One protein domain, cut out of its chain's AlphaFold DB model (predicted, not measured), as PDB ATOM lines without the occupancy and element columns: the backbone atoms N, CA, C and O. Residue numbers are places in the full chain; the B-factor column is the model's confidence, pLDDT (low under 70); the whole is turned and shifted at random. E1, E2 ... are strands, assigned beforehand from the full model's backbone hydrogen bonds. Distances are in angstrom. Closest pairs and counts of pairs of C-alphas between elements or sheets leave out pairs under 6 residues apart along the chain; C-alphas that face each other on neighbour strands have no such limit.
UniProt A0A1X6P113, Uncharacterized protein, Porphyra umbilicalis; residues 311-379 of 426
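AT A GLANCE: This is residues 311 to 379 of the 426 residues of an uncharacterized protein of Porphyra umbilicalis (UniProt A0A1X6P113). With little regular structure, this is a rod of two small sheets set one after the other along its length, E2 E3 E4 then E5 E6 E7, each a hairpin plus a third short strand; E1 sits near one end. The printed part has 69 residues, no named helix and seven strands, E1 to E7 along the chain, holding 27 residues: all strand. Both sheets, in those orders, are mixed. The whole is loose, radius of gyration of the C-alphas 14.1 A, spanning 48 by 17 by 16 A.

HOW THE PARTS SIT: E1, residues 320 to 322, pairs with no named strand. E2, residues 327 to 329, and E3, residues 332 to 337, form an antiparallel hairpin, with N 327 and O 334 2.8 A apart. E4, residues 348 to 350, is parallel to E3, with N 349 and O 335 2.8 A apart. E5, residues 355 to 357, and E6, residues 360 to 365, form an antiparallel hairpin, with N 357 and O 360 2.9 A apart. E7, residues 376 to 378, is parallel to E6, with N 365 and O 377 2.8 A apart. The closest C-alphas of E4 and E6, Cys 350 and Cys 361, are 5.4 A apart.

IN THESE COORDINATES: E1 begins at C-alpha 320 (-17.479, -48.601, -60.405). E3 and E6 each measure 15.3 A. E7 ends at C-alpha 378 (15.132, -35.305, -44.435).

THE WHOLE: The farthest C-alphas, Tyr 319 and Gly 368, are 48.1 A apart. The printed part has no cut and no long link. Residues 345 to 346 have pLDDT under 70.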
ATOM      1  N   PRO A 311     -10.560 -51.447 -52.035       87.19
ATOM      2  CA  PRO A 311      -9.229 -50.885 -52.269       87.19
ATOM      3  C   PRO A 311      -8.319 -51.862 -53.034       87.19
ATOM      4  O   PRO A 311      -8.407 -53.074 -52.854       87.19
ATOM      5  N   GLY A 312      -7.489 -51.337 -53.934       83.50
ATOM      6  CA  GLY A 312      -6.693 -52.102 -54.900       83.50
ATOM      7  C   GLY A 312      -7.458 -52.535 -56.161       83.50
ATOM      8  O   GLY A 312      -6.838 -52.834 -57.178       83.50
ATOM      9  N   GLY A 313      -8.794 -52.531 -56.149       87.62
ATOM     10  CA  GLY A 313      -9.602 -52.864 -57.322       87.62
ATOM     11  C   GLY A 313      -9.780 -51.698 -58.306       87.62
ATOM     12  O   GLY A 313      -9.700 -50.523 -57.945       87.62
ATOM     13  N   SER A 314     -10.062 -52.023 -59.572       88.75
ATOM     14  CA  SER A 314     -10.202 -51.025 -60.642       88.75
ATOM     15  C   SER A 314     -11.536 -50.268 -60.600       88.75
ATOM     16  O   SER A 314     -12.611 -50.867 -60.684       88.75
ATOM     17  N   CYS A 315     -11.451 -48.940 -60.583       89.62
ATOM     18  CA  CYS A 315     -12.542 -47.971 -60.722       89.62
ATOM     19  C   CYS A 315     -12.479 -47.165 -62.035       89.62
ATOM     20  O   CYS A 315     -13.226 -46.207 -62.197       89.62
ATOM     21  N   ALA A 316     -11.628 -47.562 -62.990       86.69
ATOM     22  CA  ALA A 316     -11.457 -46.885 -64.282       86.69
ATOM     23  C   ALA A 316     -12.753 -46.776 -65.117       86.69
ATOM     24  O   ALA A 316     -12.863 -45.925 -65.995       86.69
ATOM     25  N   VAL A 317     -13.746 -47.630 -64.849       84.19
ATOM     26  CA  VAL A 317     -15.049 -47.614 -65.527       84.19
ATOM     27  C   VAL A 317     -16.062 -46.863 -64.664       84.19
ATOM     28  O   VAL A 317     -16.323 -47.280 -63.541       84.19
ATOM     29  N   GLY A 318     -16.690 -45.803 -65.187       81.69
ATOM     30  CA  GLY A 318     -17.459 -44.821 -64.394       81.69
ATOM     31  C   GLY A 318     -18.665 -45.327 -63.576       81.69
ATOM     32  O   GLY A 318     -19.193 -44.587 -62.747       81.69
ATOM     33  N   TYR A 319     -19.102 -46.579 -63.761       87.62
ATOM     34  CA  TYR A 319     -20.100 -47.227 -62.897       87.62
ATOM     35  C   TYR A 319     -19.498 -47.952 -61.681       87.62
ATOM     36  O   TYR A 319     -20.242 -48.470 -60.850       87.62
ATOM     37  N   ARG A 320     -18.171 -48.032 -61.563       92.31
ATOM     38  CA  ARG A 320     -17.479 -48.601 -60.405       92.31
ATOM     39  C   ARG A 320     -17.146 -47.495 -59.411       92.31
ATOM     40  O   ARG A 320     -16.677 -46.427 -59.790       92.31
ATOM     41  N   ARG A 321     -17.415 -47.740 -58.131       89.94
ATOM     42  CA  ARG A 321     -17.158 -46.801 -57.029       89.94
ATOM     43  C   ARG A 321     -16.373 -47.501 -55.929       89.94
ATOM     44  O   ARG A 321     -16.531 -48.699 -55.717       89.94
ATOM     45  N   CYS A 322     -15.529 -46.754 -55.238       90.62
ATOM     46  CA  CYS A 322     -14.611 -47.304 -54.251       90.62
ATOM     47  C   CYS A 322     -15.280 -47.450 -52.880       90.62
ATOM     48  O   CYS A 322     -15.889 -46.512 -52.373       90.62
ATOM     49  N   LEU A 323     -15.202 -48.648 -52.308       90.00
ATOM     50  CA  LEU A 323     -15.807 -48.991 -51.024       90.00
ATOM     51  C   LEU A 323     -15.042 -48.331 -49.861       90.00
ATOM     52  O   LEU A 323     -13.832 -48.131 -49.940       90.00
ATOM     53  N   GLY A 324     -15.741 -48.029 -48.762       83.44
ATOM     54  CA  GLY A 324     -15.106 -47.657 -47.489       83.44
ATOM     55  C   GLY A 324     -14.362 -46.316 -47.487       83.44
ATOM     56  O   GLY A 324     -13.367 -46.182 -46.784       83.44
ATOM     57  N   GLY A 325     -14.796 -45.339 -48.288       78.94
ATOM     58  CA  GLY A 325     -14.172 -44.006 -48.337       78.94
ATOM     59  C   GLY A 325     -12.867 -43.930 -49.140       78.94
ATOM     60  O   GLY A 325     -12.256 -42.866 -49.217       78.94
ATOM     61  N   ALA A 326     -12.444 -45.026 -49.778       87.62
ATOM     62  CA  ALA A 326     -11.358 -44.994 -50.750       87.62
ATOM     63  C   ALA A 326     -11.694 -44.072 -51.940       87.62
ATOM     64  O   ALA A 326     -12.851 -43.926 -52.337       87.62
ATOM     65  N   THR A 327     -10.671 -43.462 -52.533       87.75
ATOM     66  CA  THR A 327     -10.795 -42.550 -53.679       87.75
ATOM     67  C   THR A 327     -10.291 -43.232 -54.947       87.75
ATOM     68  O   THR A 327      -9.327 -43.994 -54.904       87.75
ATOM     69  N   CYS A 328     -10.928 -42.966 -56.089       88.56
ATOM     70  CA  CYS A 328     -10.436 -43.454 -57.373       88.56
ATOM     71  C   CYS A 328      -9.266 -42.583 -57.849       88.56
ATOM     72  O   CYS A 328      -9.463 -41.412 -58.165       88.56
ATOM     73  N   VAL A 329      -8.057 -43.142 -57.902       85.56
ATOM     74  CA  VAL A 329      -6.843 -42.457 -58.369       85.56
ATOM     75  C   VAL A 329      -6.238 -43.284 -59.498       85.56
ATOM     76  O   VAL A 329      -6.020 -44.480 -59.336       85.56
ATOM     77  N   ALA A 330      -6.012 -42.659 -60.659       85.25
ATOM     78  CA  ALA A 330      -5.482 -43.317 -61.862       85.25
ATOM     79  C   ALA A 330      -6.212 -44.629 -62.254       85.25
ATOM     80  O   ALA A 330      -5.606 -45.564 -62.766       85.25
ATOM     81  N   GLY A 331      -7.525 -44.711 -62.002       87.62
ATOM     82  CA  GLY A 331      -8.338 -45.889 -62.322       87.62
ATOM     83  C   GLY A 331      -8.318 -47.018 -61.282       87.62
ATOM     84  O   GLY A 331      -8.971 -48.038 -61.516       87.62
ATOM     85  N   THR A 332      -7.666 -46.827 -60.130       89.44
ATOM     86  CA  THR A 332      -7.617 -47.783 -59.007       89.44
ATOM     87  C   THR A 332      -8.160 -47.161 -57.719       89.44
ATOM     88  O   THR A 332      -7.925 -45.989 -57.424       89.44
ATOM     89  N   CYS A 333      -8.910 -47.938 -56.939       90.62
ATOM     90  CA  CYS A 333      -9.399 -47.516 -55.630       90.62
ATOM     91  C   CYS A 333      -8.268 -47.522 -54.604       90.62
ATOM     92  O   CYS A 333      -7.727 -48.585 -54.309       90.62
ATOM     93  N   VAL A 334      -7.947 -46.368 -54.019       89.31
ATOM     94  CA  VAL A 334      -6.921 -46.250 -52.973       89.31
ATOM     95  C   VAL A 334      -7.487 -45.636 -51.696       89.31
ATOM     96  O   VAL A 334      -8.214 -44.641 -51.742       89.31
ATOM     97  N   THR A 335      -7.169 -46.213 -50.539       89.06
ATOM     98  CA  THR A 335      -7.450 -45.589 -49.237       89.06
ATOM     99  C   THR A 335      -6.436 -44.484 -48.965       89.06
ATOM    100  O   THR A 335      -5.241 -44.667 -49.188       89.06
ATOM    101  N   VAL A 336      -6.894 -43.326 -48.481       85.38
ATOM    102  CA  VAL A 336      -5.977 -42.280 -48.013       85.38
ATOM    103  C   VAL A 336      -5.573 -42.604 -46.579       85.38
ATOM    104  O   VAL A 336      -6.431 -42.713 -45.707       85.38
ATOM    105  N   VAL A 337      -4.275 -42.768 -46.342       86.50
ATOM    106  CA  VAL A 337      -3.705 -43.073 -45.023       86.50
ATOM    107  C   VAL A 337      -2.976 -41.849 -44.444       86.50
ATOM    108  O   VAL A 337      -2.309 -41.122 -45.188       86.50
ATOM    109  N   PRO A 338      -3.104 -41.584 -43.129       86.69
ATOM    110  CA  PRO A 338      -2.459 -40.444 -42.479       86.69
ATOM    111  C   PRO A 338      -0.936 -40.630 -42.371       86.69
ATOM    112  O   PRO A 338      -0.398 -41.709 -42.635       86.69
ATOM    113  N   ARG A 339      -0.229 -39.581 -41.930       85.88
ATOM    114  CA  ARG A 339       1.201 -39.647 -41.581       85.88
ATOM    115  C   ARG A 339       1.463 -40.807 -40.615       85.88
ATOM    116  O   ARG A 339       0.778 -40.938 -39.608       85.88
ATOM    117  N   GLY A 340       2.459 -41.631 -40.926       82.88
ATOM    118  CA  GLY A 340       2.792 -42.851 -40.187       82.88
ATOM    119  C   GLY A 340       1.943 -44.075 -40.519       82.88
ATOM    120  O   GLY A 340       2.300 -45.179 -40.118       82.88
ATOM    121  N   GLY A 341       0.867 -43.918 -41.294       85.19
ATOM    122  CA  GLY A 341       0.105 -45.039 -41.829       85.19
ATOM    123  C   GLY A 341       0.917 -45.878 -42.820       85.19
ATOM    124  O   GLY A 341       1.846 -45.388 -43.472       85.19
ATOM    125  N   SER A 342       0.545 -47.154 -42.944       84.56
ATOM    126  CA  SER A 342       1.117 -48.051 -43.948       84.56
ATOM    127  C   SER A 342       0.587 -47.713 -45.342       84.56
ATOM    128  O   SER A 342      -0.621 -47.624 -45.553       84.56
ATOM    129  N   CYS A 343       1.503 -47.566 -46.293       84.25
ATOM    130  CA  CYS A 343       1.240 -47.452 -47.728       84.25
ATOM    131  C   CYS A 343       1.805 -48.650 -48.517       84.25
ATOM    132  O   CYS A 343       1.892 -48.616 -49.745       84.25
ATOM    133  N   ALA A 344       2.203 -49.721 -47.823       73.12
ATOM    134  CA  ALA A 344       2.618 -50.965 -48.458       73.12
ATOM    135  C   ALA A 344       1.442 -51.615 -49.218       73.12
ATOM    136  O   ALA A 344       0.321 -51.669 -48.719       73.12
ATOM    137  N   GLY A 345       1.705 -52.133 -50.424       69.06
ATOM    138  CA  GLY A 345       0.727 -52.898 -51.213       69.06
ATOM    139  C   GLY A 345      -0.088 -52.113 -52.253       69.06
ATOM    140  O   GLY A 345      -1.020 -52.675 -52.819       69.06
ATOM    141  N   GLY A 346       0.221 -50.839 -52.527       68.56
ATOM    142  CA  GLY A 346      -0.318 -50.076 -53.674       68.56
ATOM    143  C   GLY A 346      -1.803 -49.670 -53.602       68.56
ATOM    144  O   GLY A 346      -2.220 -48.742 -54.288       68.56
ATOM    145  N   ALA A 347      -2.591 -50.303 -52.732       75.94
ATOM    146  CA  ALA A 347      -3.991 -49.975 -52.457       75.94
ATOM    147  C   ALA A 347      -4.179 -48.794 -51.477       75.94
ATOM    148  O   ALA A 347      -5.313 -48.432 -51.168       75.94
ATOM    149  N   ALA A 348      -3.089 -48.195 -50.989       82.94
ATOM    150  CA  ALA A 348      -3.092 -47.097 -50.028       82.94
ATOM    151  C   ALA A 348      -2.203 -45.941 -50.515       82.94
ATOM    152  O   ALA A 348      -1.075 -46.152 -50.961       82.94
ATOM    153  N   LYS A 349      -2.713 -44.711 -50.419       86.06
ATOM    154  CA  LYS A 349      -2.032 -43.465 -50.793       86.06
ATOM    155  C   LYS A 349      -1.853 -42.587 -49.558       86.06
ATOM    156  O   LYS A 349      -2.781 -42.413 -48.776       86.06
ATOM    157  N   CYS A 350      -0.683 -41.985 -49.410       86.56
ATOM    158  CA  CYS A 350      -0.419 -41.045 -48.328       86.56
ATOM    159  C   CYS A 350      -1.253 -39.758 -48.450       86.56
ATOM    160  O   CYS A 350      -1.553 -39.295 -49.555       86.56
ATOM    161  N   ALA A 351      -1.645 -39.193 -47.307       86.38
ATOM    162  CA  ALA A 351      -2.336 -37.908 -47.224       86.38
ATOM    163  C   ALA A 351      -1.513 -36.762 -47.854       86.38
ATOM    164  O   ALA A 351      -0.295 -36.863 -48.017       86.38
ATOM    165  N   ALA A 352      -2.173 -35.653 -48.203       85.25
ATOM    166  CA  ALA A 352      -1.500 -34.481 -48.768       85.25
ATOM    167  C   ALA A 352      -0.349 -34.002 -47.856       85.25
ATOM    168  O   ALA A 352      -0.497 -33.958 -46.636       85.25
ATOM    169  N   GLY A 353       0.807 -33.683 -48.448       83.38
ATOM    170  CA  GLY A 353       2.029 -33.335 -47.709       83.38
ATOM    171  C   GLY A 353       2.817 -34.528 -47.142       83.38
ATOM    172  O   GLY A 353       3.804 -34.318 -46.439       83.38
ATOM    173  N   THR A 354       2.420 -35.772 -47.444       88.19
ATOM    174  CA  THR A 354       3.193 -36.985 -47.120       88.19
ATOM    175  C   THR A 354       3.435 -37.865 -48.341       88.19
ATOM    176  O   THR A 354       2.590 -37.960 -49.230       88.19
ATOM    177  N   GLU A 355       4.573 -38.555 -48.357       87.44
ATOM    178  CA  GLU A 355       4.970 -39.492 -49.410       87.44
ATOM    179  C   GLU A 355       5.193 -40.900 -48.858       87.44
ATOM    180  O   GLU A 355       5.520 -41.082 -47.684       87.44
ATOM    181  N   CYS A 356       5.027 -41.911 -49.713       87.12
ATOM    182  CA  CYS A 356       5.246 -43.299 -49.331       87.12
ATOM    183  C   CYS A 356       6.734 -43.649 -49.422       87.12
ATOM    184  O   CYS A 356       7.258 -43.862 -50.514       87.12
ATOM    185  N   PHE A 357       7.413 -43.762 -48.279       85.50
ATOM    186  CA  PHE A 357       8.810 -44.181 -48.217       85.50
ATOM    187  C   PHE A 357       8.923 -45.529 -47.503       85.50
ATOM    188  O   PHE A 357       8.563 -45.654 -46.333       85.50
ATOM    189  N   ARG A 358       9.427 -46.551 -48.212       85.69
ATOM    190  CA  ARG A 358       9.598 -47.929 -47.702       85.69
ATOM    191  C   ARG A 358       8.334 -48.517 -47.037       85.69
ATOM    192  O   ARG A 358       8.431 -49.258 -46.067       85.69
ATOM    193  N   GLY A 359       7.151 -48.188 -47.563       84.75
ATOM    194  CA  GLY A 359       5.870 -48.697 -47.060       84.75
ATOM    195  C   GLY A 359       5.233 -47.890 -45.922       84.75
ATOM    196  O   GLY A 359       4.150 -48.262 -45.479       84.75
ATOM    197  N   THR A 360       5.823 -46.770 -45.489       88.19
ATOM    198  CA  THR A 360       5.229 -45.854 -44.496       88.19
ATOM    199  C   THR A 360       5.068 -44.443 -45.062       88.19
ATOM    200  O   THR A 360       5.950 -43.942 -45.760       88.19
ATOM    201  N   CYS A 361       3.966 -43.771 -44.728       89.94
ATOM    202  CA  CYS A 361       3.744 -42.377 -45.103       89.94
ATOM    203  C   CYS A 361       4.558 -41.414 -44.233       89.94
ATOM    204  O   CYS A 361       4.301 -41.270 -43.034       89.94
ATOM    205  N   VAL A 362       5.526 -40.728 -44.836       89.62
ATOM    206  CA  VAL A 362       6.447 -39.802 -44.160       89.62
ATOM    207  C   VAL A 362       6.269 -38.372 -44.660       89.62
ATOM    208  O   VAL A 362       5.896 -38.151 -45.809       89.62
ATOM    209  N   VAL A 363       6.561 -37.392 -43.803       90.12
ATOM    210  CA  VAL A 363       6.765 -35.996 -44.230       90.12
ATOM    211  C   VAL A 363       8.244 -35.804 -44.555       90.12
ATOM    212  O   VAL A 363       9.095 -36.158 -43.732       90.12
ATOM    213  N   TRP A 364       8.551 -35.218 -45.713       87.94
ATOM    214  CA  TRP A 364       9.893 -34.726 -46.022       87.94
ATOM    215  C   TRP A 364      10.104 -33.338 -45.414       87.94
ATOM    216  O   TRP A 364       9.257 -32.458 -45.539       87.94
ATOM    217  N   VAL A 365      11.238 -33.147 -44.746       88.88
ATOM    218  CA  VAL A 365      11.584 -31.922 -44.020       88.88
ATOM    219  C   VAL A 365      12.920 -31.390 -44.532       88.88
ATOM    220  O   VAL A 365      13.880 -32.144 -44.690       88.88
ATOM    221  N   ALA A 366      12.967 -30.091 -44.818       87.75
ATOM    222  CA  ALA A 366      14.156 -29.399 -45.308       87.75
ATOM    223  C   ALA A 366      15.303 -29.381 -44.265       87.75
ATOM    224  O   ALA A 366      15.050 -29.581 -43.069       87.75
ATOM    225  N   PRO A 367      16.558 -29.111 -44.683       85.00
ATOM    226  CA  PRO A 367      17.662 -28.839 -43.762       85.00
ATOM    227  C   PRO A 367      17.281 -27.817 -42.675       85.00
ATOM    228  O   PRO A 367      16.559 -26.858 -42.932       85.00
ATOM    229  N   GLY A 368      17.744 -28.041 -41.446       81.12
ATOM    230  CA  GLY A 368      17.393 -27.272 -40.248       81.12
ATOM    231  C   GLY A 368      16.123 -27.745 -39.526       81.12
ATOM    232  O   GLY A 368      15.999 -27.531 -38.318       81.12
ATOM    233  N   GLY A 369      15.202 -28.428 -40.215       85.56
ATOM    234  CA  GLY A 369      13.951 -28.909 -39.624       85.56
ATOM    235  C   GLY A 369      14.092 -30.171 -38.759       85.56
ATOM    236  O   GLY A 369      15.101 -30.877 -38.795       85.56
ATOM    237  N   SER A 370      13.062 -30.461 -37.957       85.19
ATOM    238  CA  SER A 370      13.050 -31.589 -37.011       85.19
ATOM    239  C   SER A 370      12.730 -32.925 -37.687       85.19
ATOM    240  O   SER A 370      11.710 -33.060 -38.362       85.19
ATOM    241  N   CYS A 371      13.554 -33.938 -37.419       85.44
ATOM    242  CA  CYS A 371      13.347 -35.334 -37.812       85.44
ATOM    243  C   CYS A 371      13.149 -36.281 -36.612       85.44
ATOM    244  O   CYS A 371      13.201 -37.496 -36.781       85.44
ATOM    245  N   LYS A 372      12.881 -35.752 -35.403       80.62
ATOM    246  CA  LYS A 372      12.661 -36.564 -34.184       80.62
ATOM    247  C   LYS A 372      11.469 -37.522 -34.275       80.62
ATOM    248  O   LYS A 372      11.502 -38.593 -33.678       80.62
ATOM    249  N   ALA A 373      10.405 -37.146 -34.983       78.69
ATOM    250  CA  ALA A 373       9.236 -38.009 -35.125       78.69
ATOM    251  C   ALA A 373       9.507 -39.125 -36.149       78.69
ATOM    252  O   ALA A 373       9.939 -38.851 -37.268       78.69
ATOM    253  N   THR A 374       9.170 -40.368 -35.796       73.50
ATOM    254  CA  THR A 374       9.419 -41.602 -36.577       73.50
ATOM    255  C   THR A 374       8.947 -41.549 -38.035       73.50
ATOM    256  O   THR A 374       9.513 -42.209 -38.907       73.50
ATOM    257  N   CYS A 375       7.929 -40.733 -38.311       79.94
ATOM    258  CA  CYS A 375       7.268 -40.586 -39.607       79.94
ATOM    259  C   CYS A 375       7.712 -39.299 -40.330       79.94
ATOM    260  O   CYS A 375       6.894 -38.551 -40.879       79.94
ATOM    261  N   THR A 376       9.012 -39.011 -40.263       86.50
ATOM    262  CA  THR A 376       9.659 -37.808 -40.812       86.50
ATOM    263  C   THR A 376      10.987 -38.198 -41.436       86.50
ATOM    264  O   THR A 376      11.724 -39.001 -40.864       86.50
ATOM    265  N   ARG A 377      11.307 -37.639 -42.601       87.44
ATOM    266  CA  ARG A 377      12.569 -37.879 -43.307       87.44
ATOM    267  C   ARG A 377      13.139 -36.562 -43.812       87.44
ATOM    268  O   ARG A 377      12.403 -35.601 -44.010       87.44
ATOM    269  N   CYS A 378      14.448 -36.512 -43.999       87.38
ATOM    270  CA  CYS A 378      15.132 -35.305 -44.435       87.38
ATOM    271  C   CYS A 378      15.180 -35.243 -45.966       87.38
ATOM    272  O   CYS A 378      15.555 -36.218 -46.612       87.38
ATOM    273  N   ALA A 379      14.738 -34.125 -46.537       87.12
ATOM    274  CA  ALA A 379      14.641 -33.924 -47.981       87.12
ATOM    275  C   ALA A 379      16.027 -33.808 -48.646       87.12
ATOM    276  O   ALA A 379      17.023 -33.534 -47.982       87.12
TER     277      ALA A 379